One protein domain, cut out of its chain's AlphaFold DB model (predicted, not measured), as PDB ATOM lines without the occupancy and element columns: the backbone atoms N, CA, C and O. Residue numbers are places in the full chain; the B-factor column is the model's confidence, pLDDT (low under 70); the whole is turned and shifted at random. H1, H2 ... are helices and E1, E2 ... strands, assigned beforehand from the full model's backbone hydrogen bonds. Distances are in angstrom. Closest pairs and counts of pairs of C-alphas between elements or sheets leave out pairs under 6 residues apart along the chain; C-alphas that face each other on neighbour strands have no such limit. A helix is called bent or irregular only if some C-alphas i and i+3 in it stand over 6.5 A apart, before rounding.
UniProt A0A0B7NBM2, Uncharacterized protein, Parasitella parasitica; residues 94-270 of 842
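Overview. This is residues 94 to 270 of the 842 residues of an uncharacterized protein of Parasitella parasitica (UniProt A0A0B7NBM2). A long helical hairpin, H1 and H2, makes the length of the domain, with a small, loose head at the end where H1 begins and H2 ends. The head holds the short helices H3, H4 and H5 and a strand hairpin, E1 and E2; from it the last helix H6 leads away, its residues 261 to 270 sticking out free. The bent H1 runs side by side with H2 along H1b, while H1a crosses H2 at a shallow tilt. The printed part has 177 residues, mostly helix, in the order H1 H2 H3 H4 H5 E1 E2 H6, with one antiparallel sheet of order E1 - E2. It is extended, with a radius of gyration of the C-alphas of 25.4 A and spans of 84 by 48 by 29 A.

Arrangement. Strands E1, residues 236 to 238, and E2, residues 245 to 247, form an antiparallel hairpin at 148 degrees; N 237 and O 246 are within hydrogen-bond range at 3.0 A, as are N 246 and O 237 at 3.0 A. The closest C-alphas of E1 and H2, residues 144 to 193, are those of Gly 238 and Leu 192, 7.3 A apart. H1, residues 94 to 141, was assigned as one helix by its hydrogen bonds but is bent: C-alphas 115 and 118 are 6.9 A apart. Its arm H1b, residues 118 to 141, touches residues 147 to 168 of H2, closest at the C-alphas of Met 125 and Ala 161, 4.6 A, in a helical hairpin running opposite ways at a shallow tilt of 18 degrees. Arm H1a, residues 94 to 115, touches residues 171 to 190 of H2, closest at the C-alphas of Leu 110 and Val 175, 5.9 A, opposite ways at a shallow tilt of 32 degrees. H4, residues 211 to 216, is near both H1a and H2. It touches H5, residues 221 to 227, in a helical hairpin at 37 degrees, only just a steep tilt; the C-alphas of Thr 211 and Gln 224 are closest, 5.9 A. H3, residues 196 to 206, only just touches H5, with 3 pairs of C-alphas within 8 A, the closest those of Val 203 and Ile 227, 6.8 A. H6, residues 256 to 270, is close to H5 but not clearly touching, the C-alphas of Tyr 257 and Gly 225 being closest at 7.2 A. Every O i to N i+4 pair is within hydrogen-bond range in H1a, H4, H5 and H6, against 18 of 20 in H1b, 42 of 46 in H2 and 6 of 7 in H3.

Along the chain. H1a begins at C-alpha 94, (25.142, 20.242, -46.822), and is 31.2 A long; H1b is 36.3 A. H2 measures 71.4 A from C-alpha 144, (-35.622, -12.367, -62.654), to C-alpha 193, and is only just irregular, C-alphas 184 and 187 being 6.54 A apart. H3 is 16.1 A long, and H6, 20.6 A, ends at C-alpha 270, (22.138, -21.983, -24.197).

Size, cuts and confidence. The two C-alphas farthest apart, those of Asn 143 and Gly 250, are 84.5 A apart. The printed part has no cut, and no link is long. Mean pLDDT of the printed part is 85.4; residue 196 and residues 231 to 257 are under 70.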
ATOM      1  N   GLU A  94      26.569  19.868 -46.770       85.69
ATOM      2  CA  GLU A  94      25.142  20.242 -46.822       85.69
ATOM      3  C   GLU A  94      24.396  19.528 -47.956       85.69
ATOM      4  O   GLU A  94      23.198  19.249 -47.842       85.69
ATOM      5  N   SER A  95      25.092  19.219 -49.056       87.19
ATOM      6  CA  SER A  95      24.496  18.519 -50.198       87.19
ATOM      7  C   SER A  95      24.193  17.068 -49.845       87.19
ATOM      8  O   SER A  95      23.080  16.598 -50.074       87.19
ATOM      9  N   THR A  96      25.149  16.369 -49.233       85.19
ATOM     10  CA  THR A  96      24.981  14.967 -48.825       85.19
ATOM     11  C   THR A  96      23.983  14.824 -47.683       85.19
ATOM     12  O   THR A  96      23.167  13.901 -47.687       85.19
ATOM     13  N   PHE A  97      23.934  15.801 -46.777       86.69
ATOM     14  CA  PHE A  97      22.887  15.916 -45.765       86.69
ATOM     15  C   PHE A  97      21.487  16.042 -46.385       86.69
ATOM     16  O   PHE A  97      20.560  15.320 -46.008       86.69
ATOM     17  N   ARG A  98      21.321  16.927 -47.379       89.44
ATOM     18  CA  ARG A  98      20.045  17.104 -48.089       89.44
ATOM     19  C   ARG A  98      19.632  15.832 -48.829       89.44
ATOM     20  O   ARG A  98      18.460  15.453 -48.776       89.44
ATOM     21  N   GLU A  99      20.581  15.161 -49.475       89.94
ATOM     22  CA  GLU A  99      20.347  13.881 -50.146       89.94
ATOM     23  C   GLU A  99      19.904  12.800 -49.155       89.94
ATOM     24  O   GLU A  99      18.870  12.168 -49.377       89.94
ATOM     25  N   LEU A 100      20.608  12.634 -48.029       90.25
ATOM     26  CA  LEU A 100      20.267  11.645 -47.003       90.25
ATOM     27  C   LEU A 100      18.869  11.891 -46.423       90.25
ATOM     28  O   LEU A 100      18.084  10.952 -46.280       90.25
ATOM     29  N   LYS A 101      18.513  13.154 -46.166       91.19
ATOM     30  CA  LYS A 101      17.168  13.533 -45.713       91.19
ATOM     31  C   LYS A 101      16.093  13.165 -46.741       91.19
ATOM     32  O   LYS A 101      15.040  12.654 -46.366       91.19
ATOM     33  N   GLY A 102      16.365  13.374 -48.031       92.94
ATOM     34  CA  GLY A 102      15.465  12.968 -49.114       92.94
ATOM     35  C   GLY A 102      15.329  11.446 -49.250       92.94
ATOM     36  O   GLY A 102      14.261  10.939 -49.587       92.94
ATOM     37  N   VAL A 103      16.391  10.688 -48.971       93.94
ATOM     38  CA  VAL A 103      16.346   9.217 -48.940       93.94
ATOM     39  C   VAL A 103      15.524   8.723 -47.750       93.94
ATOM     40  O   VAL A 103      14.671   7.857 -47.932       93.94
ATOM     41  N   LYS A 104      15.720   9.311 -46.564       94.62
ATOM     42  CA  LYS A 104      14.941   8.993 -45.362       94.62
ATOM     43  C   LYS A 104      13.444   9.219 -45.580       94.62
ATOM     44  O   LYS A 104      12.666   8.305 -45.339       94.62
ATOM     45  N   ALA A 105      13.055  10.383 -46.103       94.81
ATOM     46  CA  ALA A 105      11.650  10.698 -46.373       94.81
ATOM     47  C   ALA A 105      11.005   9.696 -47.348       94.81
ATOM     48  O   ALA A 105       9.898   9.219 -47.112       94.81
ATOM     49  N   ARG A 106      11.727   9.311 -48.411       94.88
ATOM     50  CA  ARG A 106      11.259   8.271 -49.342       94.88
ATOM     51  C   ARG A 106      11.094   6.922 -48.653       94.88
ATOM     52  O   ARG A 106      10.088   6.263 -48.869       94.88
ATOM     53  N   TYR A 107      12.046   6.515 -47.815       96.19
ATOM     54  CA  TYR A 107      11.925   5.268 -47.062       96.19
ATOM     55  C   TYR A 107      10.706   5.281 -46.124       96.19
ATOM     56  O   TYR A 107       9.958   4.311 -46.092       96.19
ATOM     57  N   GLU A 108      10.477   6.379 -45.401       95.38
ATOM     58  CA  GLU A 108       9.331   6.531 -44.492       95.38
ATOM     59  C   GLU A 108       7.983   6.433 -45.231       95.38
ATOM     60  O   GLU A 108       7.043   5.833 -44.713       95.38
ATOM     61  N   GLU A 109       7.888   6.933 -46.469       95.38
ATOM     62  CA  GLU A 109       6.703   6.748 -47.324       95.38
ATOM     63  C   GLU A 109       6.468   5.264 -47.664       95.38
ATOM     64  O   GLU A 109       5.339   4.766 -47.579       95.38
ATOM     65  N   LEU A 110       7.534   4.531 -48.008       95.88
ATOM     66  CA  LEU A 110       7.453   3.094 -48.296       95.88
ATOM     67  C   LEU A 110       7.085   2.280 -47.052       95.88
ATOM     68  O   LEU A 110       6.334   1.304 -47.150       95.88
ATOM     69  N   ASP A 111       7.615   2.668 -45.894       95.31
ATOM     70  CA  ASP A 111       7.322   2.032 -44.615       95.31
ATOM     71  C   ASP A 111       5.861   2.259 -44.208       95.31
ATOM     72  O   ASP A 111       5.159   1.295 -43.899       95.31
ATOM     73  N   LEU A 112       5.349   3.490 -44.331       95.25
ATOM     74  CA  LEU A 112       3.939   3.816 -44.082       95.25
ATOM     75  C   LEU A 112       2.998   2.987 -44.965       95.25
ATOM     76  O   LEU A 112       1.965   2.487 -44.499       95.25
ATOM     77  N   TYR A 113       3.351   2.811 -46.241       96.81
ATOM     78  CA  TYR A 113       2.593   1.936 -47.124       96.81
ATOM     79  C   TYR A 113       2.613   0.481 -46.638       96.81
ATOM     80  O   TYR A 113       1.555  -0.135 -46.488       96.81
ATOM     81  N   SER A 114       3.807  -0.051 -46.373       94.56
ATOM     82  CA  SER A 114       4.021  -1.470 -46.068       94.56
ATOM     83  C   SER A 114       3.395  -1.887 -44.734       94.56
ATOM     84  O   SER A 114       2.874  -2.996 -44.615       94.56
ATOM     85  N   THR A 115       3.418  -0.997 -43.740       91.75
ATOM     86  CA  THR A 115       2.931  -1.261 -42.378       91.75
ATOM     87  C   THR A 115       1.434  -1.006 -42.216       91.75
ATOM     88  O   THR A 115       0.754  -1.769 -41.523       91.75
ATOM     89  N   HIS A 116       0.898   0.036 -42.861       94.62
ATOM     90  CA  HIS A 116      -0.465   0.504 -42.615       94.62
ATOM     91  C   HIS A 116      -1.350   0.468 -43.862       94.62
ATOM     92  O   HIS A 116      -2.332  -0.277 -43.889       94.62
ATOM     93  N   LEU A 117      -1.016   1.235 -44.905       96.00
ATOM     94  CA  LEU A 117      -1.940   1.455 -46.030       96.00
ATOM     95  C   LEU A 117      -2.242   0.172 -46.805       96.00
ATOM     96  O   LEU A 117      -3.385  -0.061 -47.196       96.00
ATOM     97  N   ARG A 118      -1.236  -0.687 -46.995       96.69
ATOM     98  CA  ARG A 118      -1.411  -1.963 -47.689       96.69
ATOM     99  C   ARG A 118      -2.447  -2.840 -46.991       96.69
ATOM    100  O   ARG A 118      -3.300  -3.420 -47.657       96.69
ATOM    101  N   LYS A 119      -2.401  -2.916 -45.656       95.81
ATOM    102  CA  LYS A 119      -3.363  -3.689 -44.860       95.81
ATOM    103  C   LYS A 119      -4.778  -3.128 -45.008       95.81
ATOM    104  O   LYS A 119      -5.694  -3.896 -45.283       95.81
ATOM    105  N   GLU A 120      -4.942  -1.810 -44.901       96.56
ATOM    106  CA  GLU A 120      -6.249  -1.158 -45.061       96.56
ATOM    107  C   GLU A 120      -6.858  -1.414 -46.449       96.56
ATOM    108  O   GLU A 120      -8.050  -1.695 -46.559       96.56
ATOM    109  N   TRP A 121      -6.055  -1.365 -47.517       97.62
ATOM    110  CA  TRP A 121      -6.550  -1.635 -48.873       97.62
ATOM    111  C   TRP A 121      -6.897  -3.105 -49.092       97.62
ATOM    112  O   TRP A 121      -7.890  -3.395 -49.753       97.62
ATOM    113  N   VAL A 122      -6.125  -4.035 -48.521       97.06
ATOM    114  CA  VAL A 122      -6.448  -5.470 -48.570       97.06
ATOM    115  C   VAL A 122      -7.754  -5.755 -47.825       97.06
ATOM    116  O   VAL A 122      -8.602  -6.481 -48.339       97.06
ATOM    117  N   GLU A 123      -7.953  -5.169 -46.644       96.00
ATOM    118  CA  GLU A 123      -9.198  -5.302 -45.879       96.00
ATOM    119  C   GLU A 123     -10.395  -4.708 -46.636       96.00
ATOM    120  O   GLU A 123     -11.437  -5.356 -46.737       96.00
ATOM    121  N   ALA A 124     -10.239  -3.520 -47.231       96.38
ATOM    122  CA  ALA A 124     -11.276  -2.895 -48.049       96.38
ATOM    123  C   ALA A 124     -11.630  -3.750 -49.277       96.38
ATOM    124  O   ALA A 124     -12.808  -4.000 -49.533       96.38
ATOM    125  N   MET A 125     -10.625  -4.257 -49.997       98.00
ATOM    126  CA  MET A 125     -10.808  -5.174 -51.126       98.00
ATOM    127  C   MET A 125     -11.573  -6.432 -50.700       98.00
ATOM    128  O   MET A 125     -12.579  -6.784 -51.317       98.00
ATOM    129  N   ASN A 126     -11.139  -7.089 -49.622       96.94
ATOM    130  CA  ASN A 126     -11.780  -8.304 -49.119       96.94
ATOM    131  C   ASN A 126     -13.217  -8.041 -48.661       96.94
ATOM    132  O   ASN A 126     -14.095  -8.856 -48.919       96.94
ATOM    133  N   MET A 127     -13.492  -6.888 -48.047       95.56
ATOM    134  CA  MET A 127     -14.852  -6.505 -47.670       95.56
ATOM    135  C   MET A 127     -15.771  -6.395 -48.896       95.56
ATOM    136  O   MET A 127     -16.905  -6.875 -48.849       95.56
ATOM    137  N   LYS A 128     -15.295  -5.793 -49.996       97.19
ATOM    138  CA  LYS A 128     -16.059  -5.672 -51.252       97.19
ATOM    139  C   LYS A 128     -16.296  -7.049 -51.885       97.19
ATOM    140  O   LYS A 128     -17.435  -7.364 -52.220       97.19
ATOM    141  N   LEU A 129     -15.277  -7.911 -51.926       96.50
ATOM    142  CA  LEU A 129     -15.409  -9.294 -52.409       96.50
ATOM    143  C   LEU A 129     -16.376 -10.130 -51.554       96.50
ATOM    144  O   LEU A 129     -17.200 -10.865 -52.093       96.50
ATOM    145  N   SER A 130     -16.346  -9.986 -50.229       94.44
ATOM    146  CA  SER A 130     -17.295 -10.665 -49.340       94.44
ATOM    147  C   SER A 130     -18.731 -10.193 -49.568       94.44
ATOM    148  O   SER A 130     -19.657 -11.000 -49.498       94.44
ATOM    149  N   ARG A 131     -18.949  -8.907 -49.877       93.44
ATOM    150  CA  ARG A 131     -20.276  -8.401 -50.275       93.44
ATOM    151  C   ARG A 131     -20.729  -9.012 -51.598       93.44
ATOM    152  O   ARG A 131     -21.841  -9.523 -51.653       93.44
ATOM    153  N   VAL A 132     -19.861  -9.036 -52.613       96.69
ATOM    154  CA  VAL A 132     -20.139  -9.704 -53.898       96.69
ATOM    155  C   VAL A 132     -20.567 -11.150 -53.668       96.69
ATOM    156  O   VAL A 132     -21.600 -11.578 -54.176       96.69
ATOM    157  N   HIS A 133     -19.822 -11.890 -52.848       95.31
ATOM    158  CA  HIS A 133     -20.105 -13.297 -52.569       95.31
ATOM    159  C   HIS A 133     -21.453 -13.512 -51.870       95.31
ATOM    160  O   HIS A 133     -22.199 -14.428 -52.221       95.31
ATOM    161  N   ARG A 134     -21.798 -12.649 -50.907       91.88
ATOM    162  CA  ARG A 134     -23.091 -12.699 -50.210       91.88
ATOM    163  C   ARG A 134     -24.266 -12.413 -51.139       91.88
ATOM    164  O   ARG A 134     -25.205 -13.206 -51.179       91.88
ATOM    165  N   VAL A 135     -24.175 -11.352 -51.943       92.81
ATOM    166  CA  VAL A 135     -25.223 -11.004 -52.916       92.81
ATOM    167  C   VAL A 135     -25.341 -12.085 -53.993       92.81
ATOM    168  O   VAL A 135     -26.442 -12.484 -54.353       92.81
ATOM    169  N   THR A 136     -24.223 -12.644 -54.458       95.62
ATOM    170  CA  THR A 136     -24.235 -13.715 -55.468       95.62
ATOM    171  C   THR A 136     -24.981 -14.953 -54.969       95.62
ATOM    172  O   THR A 136     -25.745 -15.549 -55.723       95.62
ATOM    173  N   ARG A 137     -24.833 -15.321 -53.690       93.88
ATOM    174  CA  ARG A 137     -25.607 -16.423 -53.092       93.88
ATOM    175  C   ARG A 137     -27.098 -16.109 -52.975       93.88
ATOM    176  O   ARG A 137     -27.914 -17.014 -53.123       93.88
ATOM    177  N   SER A 138     -27.475 -14.856 -52.712       92.12
ATOM    178  CA  SER A 138     -28.892 -14.486 -52.603       92.12
ATOM    179  C   SER A 138     -29.599 -14.430 -53.963       92.12
ATOM    180  O   SER A 138     -30.812 -14.643 -54.018       92.12
ATOM    181  N   LEU A 139     -28.860 -14.260 -55.070       94.31
ATOM    182  CA  LEU A 139     -29.415 -14.278 -56.432       94.31
ATOM    183  C   LEU A 139     -30.166 -15.569 -56.787       94.31
ATOM    184  O   LEU A 139     -31.049 -15.535 -57.650       94.31
ATOM    185  N   GLU A 140     -29.839 -16.698 -56.154       94.25
ATOM    186  CA  GLU A 140     -30.505 -17.986 -56.391       94.25
ATOM    187  C   GLU A 140     -31.996 -17.955 -56.021       94.25
ATOM    188  O   GLU A 140     -32.794 -18.655 -56.642       94.25
ATOM    189  N   TYR A 141     -32.386 -17.093 -55.078       93.50
ATOM    190  CA  TYR A 141     -33.731 -17.053 -54.492       93.50
ATOM    191  C   TYR A 141     -34.598 -15.895 -55.006       93.50
ATOM    192  O   TYR A 141     -35.755 -15.762 -54.606       93.50
ATOM    193  N   LEU A 142     -34.055 -15.037 -55.871       93.12
ATOM    194  CA  LEU A 142     -34.719 -13.811 -56.313       93.12
ATOM    195  C   LEU A 142     -35.386 -13.963 -57.682       93.12
ATOM    196  O   LEU A 142     -34.946 -14.725 -58.543       93.12
ATOM    197  N   ASN A 143     -36.456 -13.191 -57.895       95.25
ATOM    198  CA  ASN A 143     -37.123 -13.116 -59.192       95.25
ATOM    199  C   ASN A 143     -36.191 -12.508 -60.264       95.25
ATOM    200  O   ASN A 143     -35.238 -11.786 -59.959       95.25
ATOM    201  N   ALA A 144     -36.485 -12.768 -61.541       94.75
ATOM    202  CA  ALA A 144     -35.622 -12.367 -62.654       94.75
ATOM    203  C   ALA A 144     -35.372 -10.848 -62.740       94.75
ATOM    204  O   ALA A 144     -34.287 -10.428 -63.131       94.75
ATOM    205  N   LYS A 145     -36.348 -10.013 -62.357       93.62
ATOM    206  CA  LYS A 145     -36.216  -8.549 -62.419       93.62
ATOM    207  C   LYS A 145     -35.276  -8.022 -61.329       93.62
ATOM    208  O   LYS A 145     -34.414  -7.199 -61.621       93.62
ATOM    209  N   SER A 146     -35.409  -8.518 -60.099       92.56
ATOM    210  CA  SER A 146     -34.512  -8.196 -58.981       92.56
ATOM    211  C   SER A 146     -33.093  -8.712 -59.220       92.56
ATOM    212  O   SER A 146     -32.132  -8.042 -58.853       92.56
ATOM    213  N   ARG A 147     -32.956  -9.866 -59.890       94.69
ATOM    214  CA  ARG A 147     -31.655 -10.430 -60.267       94.69
ATOM    215  C   ARG A 147     -30.850  -9.481 -61.162       94.69
ATOM    216  O   ARG A 147     -29.702  -9.222 -60.839       94.69
ATOM    217  N   ILE A 148     -31.459  -8.898 -62.199       95.00
ATOM    218  CA  ILE A 148     -30.766  -7.967 -63.116       95.00
ATOM    219  C   ILE A 148     -30.211  -6.741 -62.371       95.00
ATOM    220  O   ILE A 148     -29.092  -6.305 -62.635       95.00
ATOM    221  N   LEU A 149     -30.972  -6.181 -61.425       93.12
ATOM    222  CA  LEU A 149     -30.516  -5.026 -60.640       93.12
ATOM    223  C   LEU A 149     -29.331  -5.386 -59.733       93.12
ATOM    224  O   LEU A 149     -28.361  -4.636 -59.655       93.12
ATOM    225  N   LEU A 150     -29.388  -6.546 -59.075       95.06
ATOM    226  CA  LEU A 150     -28.317  -7.005 -58.190       95.06
ATOM    227  C   LEU A 150     -27.071  -7.481 -58.937       95.06
ATOM    228  O   LEU A 150     -25.972  -7.321 -58.415       95.06
ATOM    229  N   GLU A 151     -27.210  -8.013 -60.150       96.25
ATOM    230  CA  GLU A 151     -26.075  -8.305 -61.034       96.25
ATOM    231  C   GLU A 151     -25.278  -7.028 -61.343       96.25
ATOM    232  O   GLU A 151     -24.048  -7.056 -61.301       96.25
ATOM    233  N   GLY A 152     -25.956  -5.890 -61.544       93.94
ATOM    234  CA  GLY A 152     -25.302  -4.586 -61.685       93.94
ATOM    235  C   GLY A 152     -24.515  -4.168 -60.436       93.94
ATOM    236  O   GLY A 152     -23.364  -3.752 -60.544       93.94
ATOM    237  N   LEU A 153     -25.095  -4.346 -59.244       93.06
ATOM    238  CA  LEU A 153     -24.419  -4.052 -57.973       93.06
ATOM    239  C   LEU A 153     -23.211  -4.977 -57.740       93.06
ATOM    240  O   LEU A 153     -22.167  -4.529 -57.267       93.06
ATOM    241  N   ILE A 154     -23.341  -6.268 -58.061       96.81
ATOM    242  CA  ILE A 154     -22.240  -7.238 -57.980       96.81
ATOM    243  C   ILE A 154     -21.084  -6.795 -58.873       96.81
ATOM    244  O   ILE A 154     -19.948  -6.754 -58.402       96.81
ATOM    245  N   GLN A 155     -21.377  -6.428 -60.121       97.50
ATOM    246  CA  GLN A 155     -20.379  -5.953 -61.071       97.50
ATOM    247  C   GLN A 155     -19.659  -4.698 -60.546       97.50
ATOM    248  O   GLN A 155     -18.434  -4.663 -60.527       97.50
ATOM    249  N   GLU A 156     -20.396  -3.719 -60.015       96.25
ATOM    250  CA  GLU A 156     -19.815  -2.502 -59.431       96.25
ATOM    251  C   GLU A 156     -18.900  -2.811 -58.228       96.25
ATOM    252  O   GLU A 156     -17.776  -2.313 -58.131       96.25
ATOM    253  N   GLN A 157     -19.343  -3.659 -57.294       96.62
ATOM    254  CA  GLN A 157     -18.515  -4.030 -56.137       96.62
ATOM    255  C   GLN A 157     -17.270  -4.831 -56.552       96.62
ATOM    256  O   GLN A 157     -16.218  -4.690 -55.921       96.62
ATOM    257  N   GLN A 158     -17.379  -5.643 -57.604       97.75
ATOM    258  CA  GLN A 158     -16.268  -6.391 -58.180       97.75
ATOM    259  C   GLN A 158     -15.235  -5.448 -58.815       97.75
ATOM    260  O   GLN A 158     -14.050  -5.556 -58.501       97.75
ATOM    261  N   GLU A 159     -15.676  -4.465 -59.602       97.69
ATOM    262  CA  GLU A 159     -14.812  -3.432 -60.195       97.69
ATOM    263  C   GLU A 159     -14.078  -2.619 -59.118       97.69
ATOM    264  O   GLU A 159     -12.876  -2.368 -59.219       97.69
ATOM    265  N   HIS A 160     -14.751  -2.275 -58.015       96.62
ATOM    266  CA  HIS A 160     -14.096  -1.623 -56.880       96.62
ATOM    267  C   HIS A 160     -13.023  -2.495 -56.220       96.62
ATOM    268  O   HIS A 160     -11.964  -1.987 -55.841       96.62
ATOM    269  N   ALA A 161     -13.281  -3.794 -56.051       97.81
ATOM    270  CA  ALA A 161     -12.287  -4.715 -55.510       97.81
ATOM    271  C   ALA A 161     -11.073  -4.846 -56.448       97.81
ATOM    272  O   ALA A 161      -9.932  -4.871 -55.980       97.81
ATOM    273  N   GLU A 162     -11.305  -4.876 -57.759       97.69
ATOM    274  CA  GLU A 162     -10.252  -4.913 -58.777       97.69
ATOM    275  C   GLU A 162      -9.416  -3.630 -58.780       97.69
ATOM    276  O   GLU A 162      -8.190  -3.715 -58.751       97.69
ATOM    277  N   ALA A 163     -10.037  -2.457 -58.639       97.31
ATOM    278  CA  ALA A 163      -9.317  -1.192 -58.489       97.31
ATOM    279  C   ALA A 163      -8.390  -1.183 -57.255       97.31
ATOM    280  O   ALA A 163      -7.251  -0.710 -57.323       97.31
ATOM    281  N   TYR A 164      -8.829  -1.739 -56.116       97.62
ATOM    282  CA  TYR A 164      -7.948  -1.907 -54.953       97.62
ATOM    283  C   TYR A 164      -6.806  -2.887 -55.230       97.62
ATOM    284  O   TYR A 164      -5.674  -2.622 -54.826       97.62
ATOM    285  N   ARG A 165      -7.080  -3.992 -55.931       97.94
ATOM    286  CA  ARG A 165      -6.062  -4.979 -56.309       97.94
ATOM    287  C   ARG A 165      -4.983  -4.359 -57.197       97.94
ATOM    288  O   ARG A 165      -3.803  -4.542 -56.910       97.94
ATOM    289  N   GLU A 166      -5.369  -3.603 -58.222       97.75
ATOM    290  CA  GLU A 166      -4.440  -2.891 -59.108       97.75
ATOM    291  C   GLU A 166      -3.614  -1.859 -58.341       97.75
ATOM    292  O   GLU A 166      -2.392  -1.793 -58.490       97.75
ATOM    293  N   LYS A 167      -4.256  -1.105 -57.442       96.94
ATOM    294  CA  LYS A 167      -3.571  -0.134 -56.586       96.94
ATOM    295  C   LYS A 167      -2.543  -0.801 -55.671       96.94
ATOM    296  O   LYS A 167      -1.434  -0.290 -55.528       96.94
ATOM    297  N   ILE A 168      -2.885  -1.936 -55.057       97.56
ATOM    298  CA  ILE A 168      -1.949  -2.718 -54.238       97.56
ATOM    299  C   ILE A 168      -0.788  -3.212 -55.103       97.56
ATOM    300  O   ILE A 168       0.357  -3.005 -54.723       97.56
ATOM    301  N   ALA A 169      -1.065  -3.784 -56.277       97.25
ATOM    302  CA  ALA A 169      -0.035  -4.299 -57.177       97.25
ATOM    303  C   ALA A 169       0.947  -3.208 -57.641       97.25
ATOM    304  O   ALA A 169       2.160  -3.422 -57.621       97.25
ATOM    305  N   TYR A 170       0.441  -2.024 -58.001       96.69
ATOM    306  CA  TYR A 170       1.265  -0.871 -58.368       96.69
ATOM    307  C   TYR A 170       2.216  -0.466 -57.235       96.69
ATOM    308  O   TYR A 170       3.416  -0.291 -57.457       96.69
ATOM    309  N   TRP A 171       1.702  -0.343 -56.009       97.06
ATOM    310  CA  TRP A 171       2.526   0.061 -54.873       97.06
ATOM    311  C   TRP A 171       3.480  -1.040 -54.405       97.06
ATOM    312  O   TRP A 171       4.620  -0.722 -54.088       97.06
ATOM    313  N   ASP A 172       3.086  -2.315 -54.442       96.38
ATOM    314  CA  ASP A 172       3.981  -3.443 -54.156       96.38
ATOM    315  C   ASP A 172       5.176  -3.455 -55.135       96.38
ATOM    316  O   ASP A 172       6.328  -3.628 -54.722       96.38
ATOM    317  N   ALA A 173       4.933  -3.182 -56.424       95.69
ATOM    318  CA  ALA A 173       5.994  -3.038 -57.424       95.69
ATOM    319  C   ALA A 173       6.878  -1.802 -57.167       95.69
ATOM    320  O   ALA A 173       8.109  -1.903 -57.202       95.69
ATOM    321  N   LYS A 174       6.266  -0.649 -56.856       95.88
ATOM    322  CA  LYS A 174       6.979   0.601 -56.549       95.88
ATOM    323  C   LYS A 174       7.863   0.461 -55.308       95.88
ATOM    324  O   LYS A 174       9.016   0.873 -55.340       95.88
ATOM    325  N   VAL A 175       7.361  -0.155 -54.237       96.31
ATOM    326  CA  VAL A 175       8.102  -0.367 -52.982       96.31
ATOM    327  C   VAL A 175       9.333  -1.219 -53.215       96.31
ATOM    328  O   VAL A 175      10.411  -0.866 -52.743       96.31
ATOM    329  N   LYS A 176       9.201  -2.313 -53.971       94.50
ATOM    330  CA  LYS A 176      10.342  -3.166 -54.296       94.50
ATOM    331  C   LYS A 176      11.419  -2.391 -55.064       94.50
ATOM    332  O   LYS A 176      12.573  -2.384 -54.641       94.50
ATOM    333  N   GLY A 177      11.033  -1.694 -56.135       95.38
ATOM    334  CA  GLY A 177      11.969  -0.917 -56.954       95.38
ATOM    335  C   GLY A 177      12.629   0.237 -56.191       95.38
ATOM    336  O   GLY A 177      13.834   0.452 -56.308       95.38
ATOM    337  N   GLU A 178      11.873   0.951 -55.357       96.25
ATOM    338  CA  GLU A 178      12.413   2.048 -54.551       96.25
ATOM    339  C   GLU A 178      13.304   1.552 -53.407       96.25
ATOM    340  O   GLU A 178      14.335   2.163 -53.146       96.25
ATOM    341  N   ARG A 179      13.000   0.419 -52.761       95.62
ATOM    342  CA  ARG A 179      13.901  -0.186 -51.761       95.62
ATOM    343  C   ARG A 179      15.231  -0.600 -52.382       95.62
ATOM    344  O   ARG A 179      16.285  -0.296 -51.823       95.62
ATOM    345  N   GLU A 180      15.198  -1.230 -53.555       93.94
ATOM    346  CA  GLU A 180      16.405  -1.574 -54.315       93.94
ATOM    347  C   GLU A 180      17.181  -0.314 -54.730       93.94
ATOM    348  O   GLU A 180      18.405  -0.274 -54.595       93.94
ATOM    349  N   SER A 181      16.488   0.746 -55.156       94.94
ATOM    350  CA  SER A 181      17.074   2.054 -55.479       94.94
ATOM    351  C   SER A 181      17.733   2.705 -54.254       94.94
ATOM    352  O   SER A 181      18.895   3.102 -54.312       94.94
ATOM    353  N   ILE A 182      17.044   2.758 -53.113       94.69
ATOM    354  CA  ILE A 182      17.563   3.297 -51.849       94.69
ATOM    355  C   ILE A 182      18.799   2.512 -51.393       94.69
ATOM    356  O   ILE A 182      19.823   3.118 -51.077       94.69
ATOM    357  N   SER A 183      18.722   1.180 -51.410       93.94
ATOM    358  CA  SER A 183      19.804   0.291 -50.980       93.94
ATOM    359  C   SER A 183      21.034   0.399 -51.895       93.94
ATOM    360  O   SER A 183      22.134   0.734 -51.442       93.94
ATOM    361  N   SER A 184      20.849   0.199 -53.205       88.25
ATOM    362  CA  SER A 184      21.950   0.125 -54.176       88.25
ATOM    363  C   SER A 184      22.509   1.486 -54.583       88.25
ATOM    364  O   SER A 184      23.721   1.629 -54.723       88.25
ATOM    365  N   ARG A 185      21.647   2.487 -54.790       81.44
ATOM    366  CA  ARG A 185      22.032   3.746 -55.437       81.44
ATOM    367  C   ARG A 185      22.288   4.869 -54.456       81.44
ATOM    368  O   ARG A 185      23.098   5.732 -54.760       81.44
ATOM    369  N   TYR A 186      21.595   4.898 -53.323       83.00
ATOM    370  CA  TYR A 186      21.713   6.022 -52.400       83.00
ATOM    371  C   TYR A 186      22.576   5.673 -51.205       83.00
ATOM    372  O   TYR A 186      23.585   6.326 -50.983       83.00
ATOM    373  N   LEU A 187      22.239   4.625 -50.461       84.56
ATOM    374  CA  LEU A 187      22.986   4.302 -49.251       84.56
ATOM    375  C   LEU A 187      24.364   3.744 -49.585       84.56
ATOM    376  O   LEU A 187      25.352   4.220 -49.044       84.56
ATOM    377  N   THR A 188      24.468   2.821 -50.538       83.19
ATOM    378  CA  THR A 188      25.784   2.293 -50.917       83.19
ATOM    379  C   THR A 188      26.684   3.394 -51.496       83.19
ATOM    380  O   THR A 188      27.818   3.542 -51.057       83.19
ATOM    381  N   ASP A 189      26.189   4.243 -52.401       84.31
ATOM    382  CA  ASP A 189      27.017   5.306 -52.988       84.31
ATOM    383  C   ASP A 189      27.340   6.440 -52.009       84.31
ATOM    384  O   ASP A 189      28.493   6.861 -51.958       84.31
ATOM    385  N   VAL A 190      26.364   6.957 -51.255       83.19
ATOM    386  CA  VAL A 190      26.594   8.072 -50.315       83.19
ATOM    387  C   VAL A 190      27.527   7.614 -49.199       83.19
ATOM    388  O   VAL A 190      28.503   8.296 -48.892       83.19
ATOM    389  N   LEU A 191      27.292   6.418 -48.651       78.50
ATOM    390  CA  LEU A 191      28.088   5.912 -47.538       78.50
ATOM    391  C   LEU A 191      29.480   5.415 -47.976       78.50
ATOM    392  O   LEU A 191      30.386   5.398 -47.146       78.50
ATOM    393  N   LEU A 192      29.683   5.010 -49.241       77.56
ATOM    394  CA  LEU A 192      31.011   4.629 -49.757       77.56
ATOM    395  C   LEU A 192      31.820   5.806 -50.326       77.56
ATOM    396  O   LEU A 192      33.049   5.741 -50.312       77.56
ATOM    397  N   LYS A 193      31.173   6.848 -50.868       76.19
ATOM    398  CA  LYS A 193      31.877   7.986 -51.495       76.19
ATOM    399  C   LYS A 193      32.386   9.000 -50.482       76.19
ATOM    400  O   LYS A 193      33.416   9.630 -50.736       76.19
ATOM    401  N   GLU A 194      31.683   9.197 -49.373       72.06
ATOM    402  CA  GLU A 194      32.118  10.159 -48.368       72.06
ATOM    403  C   GLU A 194      33.302   9.649 -47.546       72.06
ATOM    404  O   GLU A 194      33.480   8.455 -47.283       72.06
ATOM    405  N   LYS A 195      34.155  10.587 -47.122       71.69
ATOM    406  CA  LYS A 195      35.270  10.256 -46.238       71.69
ATOM    407  C   LYS A 195      34.678   9.723 -44.939       71.69
ATOM    408  O   LYS A 195      33.873  10.393 -44.308       71.69
ATOM    409  N   ARG A 196      35.131   8.542 -44.509       65.31
ATOM    410  CA  ARG A 196      34.573   7.719 -43.410       65.31
ATOM    411  C   ARG A 196      34.162   8.447 -42.118       65.31
ATOM    412  O   ARG A 196      33.386   7.900 -41.346       65.31
ATOM    413  N   GLY A 197      34.710   9.631 -41.840       72.44
ATOM    414  CA  GLY A 197      34.333  10.442 -40.680       72.44
ATOM    415  C   GLY A 197      33.008  11.203 -40.836       72.44
ATOM    416  O   GLY A 197      32.282  11.331 -39.854       72.44
ATOM    417  N   GLU A 198      32.680  11.678 -42.039       77.50
ATOM    418  CA  GLU A 198      31.490  12.507 -42.305       77.50
ATOM    419  C   GLU A 198      30.211  11.663 -42.256       77.50
ATOM    420  O   GLU A 198      29.270  12.003 -41.538       77.50
ATOM    421  N   VAL A 199      30.251  10.473 -42.860       75.31
ATOM    422  CA  VAL A 199      29.164   9.483 -42.814       75.31
ATOM    423  C   VAL A 199      28.751   9.147 -41.386       75.31
ATOM    424  O   VAL A 199      27.564   9.132 -41.069       75.31
ATOM    425  N   ASN A 200      29.721   8.909 -40.499       78.25
ATOM    426  CA  ASN A 200      29.420   8.611 -39.103       78.25
ATOM    427  C   ASN A 200      28.681   9.765 -38.444       78.25
ATOM    428  O   ASN A 200      27.685   9.534 -37.767       78.25
ATOM    429  N   ARG A 201      29.138  11.002 -38.661       83.94
ATOM    430  CA  ARG A 201      28.467  12.178 -38.111       83.94
ATOM    431  C   ARG A 201      27.019  12.256 -38.591       83.94
ATOM    432  O   ARG A 201      26.148  12.441 -37.753       83.94
ATOM    433  N   LEU A 202      26.761  12.049 -39.883       82.44
ATOM    434  CA  LEU A 202      25.408  12.081 -40.447       82.44
ATOM    435  C   LEU A 202      24.505  10.986 -39.865       82.44
ATOM    436  O   LEU A 202      23.383  11.272 -39.450       82.44
ATOM    437  N   VAL A 203      25.007   9.750 -39.779       85.62
ATOM    438  CA  VAL A 203      24.260   8.621 -39.203       85.62
ATOM    439  C   VAL A 203      23.960   8.860 -37.721       85.62
ATOM    440  O   VAL A 203      22.846   8.594 -37.273       85.62
ATOM    441  N   TYR A 204      24.914   9.413 -36.965       84.81
ATOM    442  CA  TYR A 204      24.717   9.764 -35.556       84.81
ATOM    443  C   TYR A 204      23.740  10.917 -35.354       84.81
ATOM    444  O   TYR A 204      22.883  10.844 -34.475       84.81
ATOM    445  N   GLU A 205      23.875  11.975 -36.148       88.38
ATOM    446  CA  GLU A 205      23.069  13.189 -36.034       88.38
ATOM    447  C   GLU A 205      21.601  12.912 -36.378       88.38
ATOM    448  O   GLU A 205      20.703  13.394 -35.688       88.38
ATOM    449  N   TYR A 206      21.346  12.062 -37.377       85.81
ATOM    450  CA  TYR A 206      19.990  11.686 -37.776       85.81
ATOM    451  C   TYR A 206      19.426  10.441 -37.110       85.81
ATOM    452  O   TYR A 206      18.231  10.172 -37.273       85.81
ATOM    453  N   GLN A 207      20.274   9.673 -36.422       89.62
ATOM    454  CA  GLN A 207      19.951   8.330 -35.938       89.62
ATOM    455  C   GLN A 207      19.340   7.464 -37.055       89.62
ATOM    456  O   GLN A 207      18.393   6.710 -36.835       89.62
ATOM    457  N   TRP A 208      19.836   7.634 -38.286       92.06
ATOM    458  CA  TRP A 208      19.291   6.996 -39.479       92.06
ATOM    459  C   TRP A 208      20.411   6.664 -40.481       92.06
ATOM    460  O   TRP A 208      21.296   7.499 -40.680       92.06
ATOM    461  N   PRO A 209      20.375   5.499 -41.155       92.25
ATOM    462  CA  PRO A 209      19.367   4.441 -41.033       92.25
ATOM    463  C   PRO A 209      19.383   3.762 -39.656       92.25
ATOM    464  O   PRO A 209      20.414   3.727 -38.994       92.25
ATOM    465  N   THR A 210      18.231   3.273 -39.185       92.88
ATOM    466  CA  THR A 210      18.172   2.469 -37.951       92.88
ATOM    467  C   THR A 210      18.571   1.020 -38.243       92.88
ATOM    468  O   THR A 210      18.742   0.622 -39.400       92.88
ATOM    469  N   THR A 211      18.711   0.199 -37.200       91.06
ATOM    470  CA  THR A 211      19.028  -1.229 -37.367       91.06
ATOM    471  C   THR A 211      17.936  -1.956 -38.156       91.06
ATOM    472  O   THR A 211      18.246  -2.785 -39.009       91.06
ATOM    473  N   GLU A 212      16.669  -1.618 -37.913       93.00
ATOM    474  CA  GLU A 212      15.507  -2.170 -38.613       93.00
ATOM    475  C   GLU A 212      15.535  -1.787 -40.093       93.00
ATOM    476  O   GLU A 212      15.400  -2.653 -40.952       93.00
ATOM    477  N   VAL A 213      15.816  -0.514 -40.395       93.69
ATOM    478  CA  VAL A 213      15.950  -0.016 -41.773       93.69
ATOM    479  C   VAL A 213      17.079  -0.738 -42.508       93.69
ATOM    480  O   VAL A 213      16.936  -1.108 -43.669       93.69
ATOM    481  N   CYS A 214      18.201  -0.994 -41.833       92.81
ATOM    482  CA  CYS A 214      19.305  -1.742 -42.432       92.81
ATOM    483  C   CYS A 214      18.946  -3.193 -42.737       92.81
ATOM    484  O   CYS A 214      19.433  -3.742 -43.723       92.81
ATOM    485  N   GLN A 215      18.141  -3.827 -41.886       91.31
ATOM    486  CA  GLN A 215      17.664  -5.187 -42.120       91.31
ATOM    487  C   GLN A 215      16.652  -5.221 -43.266       91.31
ATOM    488  O   GLN A 215      16.782  -6.065 -44.149       91.31
ATOM    489  N   ASP A 216      15.703  -4.283 -43.288       93.88
ATOM    490  CA  ASP A 216      14.679  -4.182 -44.331       93.88
ATOM    491  C   ASP A 216      15.294  -3.935 -45.717       93.88
ATOM    492  O   ASP A 216      14.967  -4.619 -46.687       93.88
ATOM    493  N   LEU A 217      16.265  -3.022 -45.800       93.38
ATOM    494  CA  LEU A 217      16.977  -2.692 -47.037       93.38
ATOM    495  C   LEU A 217      18.097  -3.681 -47.395       93.38
ATOM    496  O   LEU A 217      18.792  -3.473 -48.395       93.38
ATOM    497  N   CYS A 218      18.288  -4.734 -46.590       92.44
ATOM    498  CA  CYS A 218      19.357  -5.722 -46.745       92.44
ATOM    499  C   CYS A 218      20.750  -5.081 -46.886       92.44
ATOM    500  O   CYS A 218      21.573  -5.523 -47.690       92.44
ATOM    501  N   LEU A 219      21.014  -4.019 -46.119       89.94
ATOM    502  CA  LEU A 219      22.308  -3.345 -46.156       89.94
ATOM    503  C   LEU A 219      23.403  -4.261 -45.589       89.94
ATOM    504  O   LEU A 219      23.142  -5.003 -44.634       89.94
ATOM    505  N   PRO A 220      24.637  -4.185 -46.128       87.62
ATOM    506  CA  PRO A 220      25.787  -4.894 -45.585       87.62
ATOM    507  C   PRO A 220      25.931  -4.712 -44.070       87.62
ATOM    508  O   PRO A 220      25.638  -3.651 -43.507       87.62
ATOM    509  N   LEU A 221      26.376  -5.769 -43.392       84.31
ATOM    510  CA  LEU A 221      26.397  -5.841 -41.930       84.31
ATOM    511  C   LEU A 221      27.335  -4.798 -41.299       84.31
ATOM    512  O   LEU A 221      27.175  -4.413 -40.142       84.31
ATOM    513  N   GLU A 222      28.298  -4.313 -42.076       81.12
ATOM    514  CA  GLU A 222      29.198  -3.219 -41.742       81.12
ATOM    515  C   GLU A 222      28.418  -1.939 -41.423       81.12
ATOM    516  O   GLU A 222      28.742  -1.250 -40.459       81.12
ATOM    517  N   TYR A 223      27.333  -1.648 -42.147       81.50
ATOM    518  CA  TYR A 223      26.497  -0.478 -41.868       81.50
ATOM    519  C   TYR A 223      25.729  -0.620 -40.555       81.50
ATOM    520  O   TYR A 223      25.661   0.328 -39.774       81.50
ATOM    521  N   GLN A 224      25.248  -1.827 -40.245       83.69
ATOM    522  CA  GLN A 224      24.658  -2.122 -38.935       83.69
ATOM    523  C   GLN A 224      25.692  -1.933 -37.812       83.69
ATOM    524  O   GLN A 224      25.378  -1.405 -36.745       83.69
ATOM    525  N   GLY A 225      26.948  -2.316 -38.063       83.00
ATOM    526  CA  GLY A 225      28.065  -2.086 -37.149       83.00
ATOM    527  C   GLY A 225      28.391  -0.604 -36.936       83.00
ATOM    528  O   GLY A 225      28.745  -0.227 -35.820       83.00
ATOM    529  N   LEU A 226      28.246   0.241 -37.962       81.88
ATOM    530  CA  LEU A 226      28.420   1.693 -37.837       81.88
ATOM    531  C   LEU A 226      27.322   2.318 -36.967       81.88
ATOM    532  O   LEU A 226      27.638   3.050 -36.032       81.88
ATOM    533  N   ILE A 227      26.055   1.962 -37.199       83.12
ATOM    534  CA  ILE A 227      24.906   2.480 -36.429       83.12
ATOM    535  C   ILE A 227      24.996   2.097 -34.956       83.12
ATOM    536  O   ILE A 227      24.723   2.910 -34.079       83.12
ATOM    537  N   MET A 228      25.425   0.867 -34.668       83.25
ATOM    538  CA  MET A 228      25.589   0.411 -33.289       83.25
ATOM    539  C   MET A 228      26.811   1.016 -32.575       83.25
ATOM    540  O   MET A 228      27.049   0.679 -31.419       83.25
ATOM    541  N   CYS A 229      27.600   1.882 -33.225       77.81
ATOM    542  CA  CYS A 229      28.895   2.365 -32.722       77.81
ATOM    543  C   CYS A 229      29.952   1.262 -32.552       77.81
ATOM    544  O   CYS A 229      30.920   1.426 -31.811       77.81
ATOM    545  N   LEU A 230      29.763   0.109 -33.193       74.12
ATOM    546  CA  LEU A 230      30.616  -1.074 -33.038       74.12
ATOM    547  C   LEU A 230      31.873  -0.997 -33.893       74.12
ATOM    548  O   LEU A 230      32.891  -1.605 -33.557       74.12
ATOM    549  N   LEU A 231      31.797  -0.260 -34.997       68.06
ATOM    550  CA  LEU A 231      32.901  -0.052 -35.914       68.06
ATOM    551  C   LEU A 231      33.413   1.381 -35.778       68.06
ATOM    552  O   LEU A 231      32.752   2.341 -36.166       68.06
ATOM    553  N   ASN A 232      34.639   1.524 -35.269       63.56
ATOM    554  CA  ASN A 232      35.390   2.761 -35.445       63.56
ATOM    555  C   ASN A 232      35.674   2.927 -36.945       63.56
ATOM    556  O   ASN A 232      36.350   2.083 -37.542       63.56
ATOM    557  N   ALA A 233      35.196   4.025 -37.538       58.00
ATOM    558  CA  ALA A 233      35.343   4.349 -38.965       58.00
ATOM    559  C   ALA A 233      36.784   4.212 -39.499       58.00
ATOM    560  O   ALA A 233      36.992   3.946 -40.684       58.00
ATOM    561  N   GLY A 234      37.792   4.329 -38.628       60.47
ATOM    562  CA  GLY A 234      39.198   4.130 -38.982       60.47
ATOM    563  C   GLY A 234      39.528   2.752 -39.579       60.47
ATOM    564  O   GLY A 234      40.447   2.664 -40.390       60.47
ATOM    565  N   ASN A 235      38.764   1.697 -39.269       60.22
ATOM    566  CA  ASN A 235      39.155   0.312 -39.585       60.22
ATOM    567  C   ASN A 235      38.573  -0.261 -40.895       60.22
ATOM    568  O   ASN A 235      39.031  -1.307 -41.354       60.22
ATOM    569  N   ILE A 236      37.586   0.398 -41.511       57.31
ATOM    570  CA  ILE A 236      36.914  -0.090 -42.731       57.31
ATOM    571  C   ILE A 236      37.629   0.451 -43.971       57.31
ATOM    572  O   ILE A 236      37.272   1.526 -44.442       57.31
ATOM    573  N   ILE A 237      38.643  -0.238 -44.508       56.34
ATOM    574  CA  ILE A 237      39.351   0.220 -45.712       56.34
ATOM    575  C   ILE A 237      38.581  -0.155 -46.975       56.34
ATOM    576  O   ILE A 237      38.762  -1.228 -47.536       56.34
ATOM    577  N   GLY A 238      37.711   0.757 -47.414       55.50
ATOM    578  CA  GLY A 238      37.148   0.729 -48.761       55.50
ATOM    579  C   GLY A 238      38.147   1.303 -49.762       55.50
ATOM    580  O   GLY A 238      38.522   2.474 -49.649       55.50
ATOM    581  N   ASP A 239      38.575   0.489 -50.728       59.22
ATOM    582  CA  ASP A 239      39.186   1.007 -51.948       59.22
ATOM    583  C   ASP A 239      38.056   1.466 -52.879       59.22
ATOM    584  O   ASP A 239      37.234   0.669 -53.341       59.22
ATOM    585  N   ALA A 240      37.998   2.774 -53.144       53.59
ATOM    586  CA  ALA A 240      36.982   3.374 -54.004       53.59
ATOM    587  C   ALA A 240      37.001   2.802 -55.436       53.59
ATOM    588  O   ALA A 240      36.012   2.944 -56.157       53.59
ATOM    589  N   LYS A 241      38.103   2.162 -55.858       63.88
ATOM    590  CA  LYS A 241      38.231   1.565 -57.192       63.88
ATOM    591  C   LYS A 241      37.725   0.128 -57.287       63.88
ATOM    592  O   LYS A 241      37.260  -0.251 -58.356       63.88
ATOM    593  N   GLU A 242      37.771  -0.653 -56.210       59.09
ATOM    594  CA  GLU A 242      37.472  -2.093 -56.279       59.09
ATOM    595  C   GLU A 242      36.065  -2.467 -55.795       59.09
ATOM    596  O   GLU A 242      35.666  -3.621 -55.935       59.09
ATOM    597  N   ARG A 243      35.284  -1.522 -55.237       58.69
ATOM    598  CA  ARG A 243      33.981  -1.797 -54.575       58.69
ATOM    599  C   ARG A 243      34.046  -2.929 -53.531       58.69
ATOM    600  O   ARG A 243      33.009  -3.430 -53.103       58.69
ATOM    601  N   GLN A 244      35.242  -3.325 -53.101       56.50
ATOM    602  CA  GLN A 244      35.451  -4.295 -52.042       56.50
ATOM    603  C   GLN A 244      35.810  -3.556 -50.760       56.50
ATOM    604  O   GLN A 244      36.687  -2.690 -50.719       56.50
ATOM    605  N   VAL A 245      35.087  -3.894 -49.700       55.47
ATOM    606  CA  VAL A 245      35.335  -3.382 -48.360       55.47
ATOM    607  C   VAL A 245      36.292  -4.352 -47.679       55.47
ATOM    608  O   VAL A 245      35.884  -5.405 -47.197       55.47
ATOM    609  N   THR A 246      37.581  -4.017 -47.644       56.47
ATOM    610  CA  THR A 246      38.548  -4.775 -46.844       56.47
ATOM    611  C   THR A 246      38.575  -4.236 -45.421       56.47
ATOM    612  O   THR A 246      38.969  -3.099 -45.153       56.47
ATOM    613  N   VAL A 247      38.142  -5.060 -44.472       57.09
ATOM    614  CA  VAL A 247      38.295  -4.765 -43.049       57.09
ATOM    615  C   VAL A 247      39.768  -4.974 -42.699       57.09
ATOM    616  O   VAL A 247      40.281  -6.083 -42.822       57.09
ATOM    617  N   GLY A 248      40.477  -3.911 -42.309       59.81
ATOM    618  CA  GLY A 248      41.902  -4.017 -41.999       59.81
ATOM    619  C   GLY A 248      42.146  -5.033 -40.876       59.81
ATOM    620  O   GLY A 248      41.467  -4.990 -39.850       59.81
ATOM    621  N   ASN A 249      43.153  -5.903 -41.034       57.75
ATOM    622  CA  ASN A 249      43.549  -6.973 -40.093       57.75
ATOM    623  C   ASN A 249      43.956  -6.490 -38.675       57.75
ATOM    624  O   ASN A 249      44.449  -7.269 -37.866       57.75
ATOM    625  N   GLY A 250      43.751  -5.210 -38.355       54.34
ATOM    626  CA  GLY A 250      43.957  -4.606 -37.041       54.34
ATOM    627  C   GLY A 250      42.765  -4.718 -36.084       54.34
ATOM    628  O   GLY A 250      42.801  -4.086 -35.028       54.34
ATOM    629  N   LEU A 251      41.713  -5.493 -36.397       51.69
ATOM    630  CA  LEU A 251      40.722  -5.897 -35.388       51.69
ATOM    631  C   LEU A 251      41.373  -6.883 -34.405       51.69
ATOM    632  O   LEU A 251      41.211  -8.095 -34.503       51.69
ATOM    633  N   GLN A 252      42.117  -6.353 -33.435       54.47
ATOM    634  CA  GLN A 252      42.436  -7.095 -32.220       54.47
ATOM    635  C   GLN A 252      41.133  -7.579 -31.558       54.47
ATOM    636  O   GLN A 252      40.106  -6.897 -31.618       54.47
ATOM    637  N   ASP A 253      41.209  -8.736 -30.898       54.91
ATOM    638  CA  ASP A 253      40.172  -9.523 -30.197       54.91
ATOM    639  C   ASP A 253      39.189  -8.774 -29.257       54.91
ATOM    640  O   ASP A 253      38.299  -9.396 -28.673       54.91
ATOM    641  N   ASN A 254      39.315  -7.451 -29.124       52.81
ATOM    642  CA  ASN A 254      38.490  -6.560 -28.306       52.81
ATOM    643  C   ASN A 254      37.439  -5.758 -29.095       52.81
ATOM    644  O   ASN A 254      36.786  -4.884 -28.526       52.81
ATOM    645  N   SER A 255      37.250  -6.021 -30.391       61.75
ATOM    646  CA  SER A 255      36.147  -5.404 -31.135       61.75
ATOM    647  C   SER A 255      34.806  -5.807 -30.514       61.75
ATOM    648  O   SER A 255      34.486  -6.996 -30.424       61.75
ATOM    649  N   TYR A 256      33.999  -4.826 -30.095       61.66
ATOM    650  CA  TYR A 256      32.664  -5.045 -29.523       61.66
ATOM    651  C   TYR A 256      31.812  -5.941 -30.433       61.66
ATOM    652  O   TYR A 256      31.024  -6.742 -29.946       61.66
ATOM    653  N   TYR A 257      32.019  -5.884 -31.749       62.25
ATOM    654  CA  TYR A 257      31.368  -6.765 -32.713       62.25
ATOM    655  C   TYR A 257      31.681  -8.256 -32.478       62.25
ATOM    656  O   TYR A 257      30.772  -9.085 -32.457       62.25
ATOM    657  N   VAL A 258      32.942  -8.601 -32.194       72.00
ATOM    658  CA  VAL A 258      33.343  -9.965 -31.801       72.00
ATOM    659  C   VAL A 258      32.689 -10.344 -30.471       72.00
ATOM    660  O   VAL A 258      32.252 -11.479 -30.300       72.00
ATOM    661  N   MET A 259      32.551  -9.397 -29.541       72.12
ATOM    662  CA  MET A 259      31.865  -9.621 -28.266       72.12
ATOM    663  C   MET A 259      30.350  -9.832 -28.440       72.12
ATOM    664  O   MET A 259      29.786 -10.729 -27.815       72.12
ATOM    665  N   TYR A 260      29.695  -9.072 -29.322       74.62
ATOM    666  CA  TYR A 260      28.285  -9.233 -29.684       74.62
ATOM    667  C   TYR A 260      28.039 -10.586 -30.355       74.62
ATOM    668  O   TYR A 260      27.149 -11.321 -29.928       74.62
ATOM    669  N   LEU A 261      28.863 -10.965 -31.341       76.81
ATOM    670  CA  LEU A 261      28.776 -12.277 -31.983       76.81
ATOM    671  C   LEU A 261      29.026 -13.411 -30.985       76.81
ATOM    672  O   LEU A 261      28.255 -14.368 -30.967       76.81
ATOM    673  N   ARG A 262      30.028 -13.286 -30.100       79.75
ATOM    674  CA  ARG A 262      30.278 -14.250 -29.011       79.75
ATOM    675  C   ARG A 262      29.085 -14.350 -28.053       79.75
ATOM    676  O   ARG A 262      28.731 -15.454 -27.654       79.75
ATOM    677  N   ASN A 263      28.441 -13.237 -27.701       74.56
ATOM    678  CA  ASN A 263      27.258 -13.242 -26.835       74.56
ATOM    679  C   ASN A 263      26.035 -13.850 -27.530       74.56
ATOM    680  O   ASN A 263      25.323 -14.639 -26.917       74.56
ATOM    681  N   LYS A 264      25.808 -13.548 -28.812       78.75
ATOM    682  CA  LYS A 264      24.713 -14.140 -29.593       78.75
ATOM    683  C   LYS A 264      24.911 -15.647 -29.781       78.75
ATOM    684  O   LYS A 264      23.954 -16.396 -29.607       78.75
ATOM    685  N   LEU A 265      26.146 -16.088 -30.043       88.69
ATOM    686  CA  LEU A 265      26.529 -17.505 -30.056       88.69
ATOM    687  C   LEU A 265      26.233 -18.176 -28.712       88.69
ATOM    688  O   LEU A 265      25.521 -19.173 -28.697       88.69
ATOM    689  N   LYS A 266      26.661 -17.587 -27.587       88.69
ATOM    690  CA  LYS A 266      26.366 -18.120 -26.244       88.69
ATOM    691  C   LYS A 266      24.866 -18.246 -25.967       88.69
ATOM    692  O   LYS A 266      24.435 -19.233 -25.377       88.69
ATOM    693  N   THR A 267      24.061 -17.268 -26.383       84.12
ATOM    694  CA  THR A 267      22.601 -17.319 -26.201       84.12
ATOM    695  C   THR A 267      21.971 -18.436 -27.032       84.12
ATOM    696  O   THR A 267      21.133 -19.175 -26.520       84.12
ATOM    697  N   LEU A 268      22.393 -18.595 -28.291       86.38
ATOM    698  CA  LEU A 268      21.924 -19.680 -29.156       86.38
ATOM    699  C   LEU A 268      22.368 -21.054 -28.633       86.38
ATOM    700  O   LEU A 268      21.567 -21.986 -28.617       86.38
ATOM    701  N   GLU A 269      23.598 -21.177 -28.131       91.44
ATOM    702  CA  GLU A 269      24.105 -22.395 -27.485       91.44
ATOM    703  C   GLU A 269      23.296 -22.754 -26.230       91.44
ATOM    704  O   GLU A 269      22.910 -23.912 -26.059       91.44
ATOM    705  N   ALA A 270      22.967 -21.772 -25.384       87.69
ATOM    706  CA  ALA A 270      22.138 -21.983 -24.197       87.69
ATOM    707  C   ALA A 270      20.704 -22.417 -24.551       87.69
ATOM    708  O   ALA A 270      20.147 -23.305 -23.902       87.69
TER     709      ALA A 270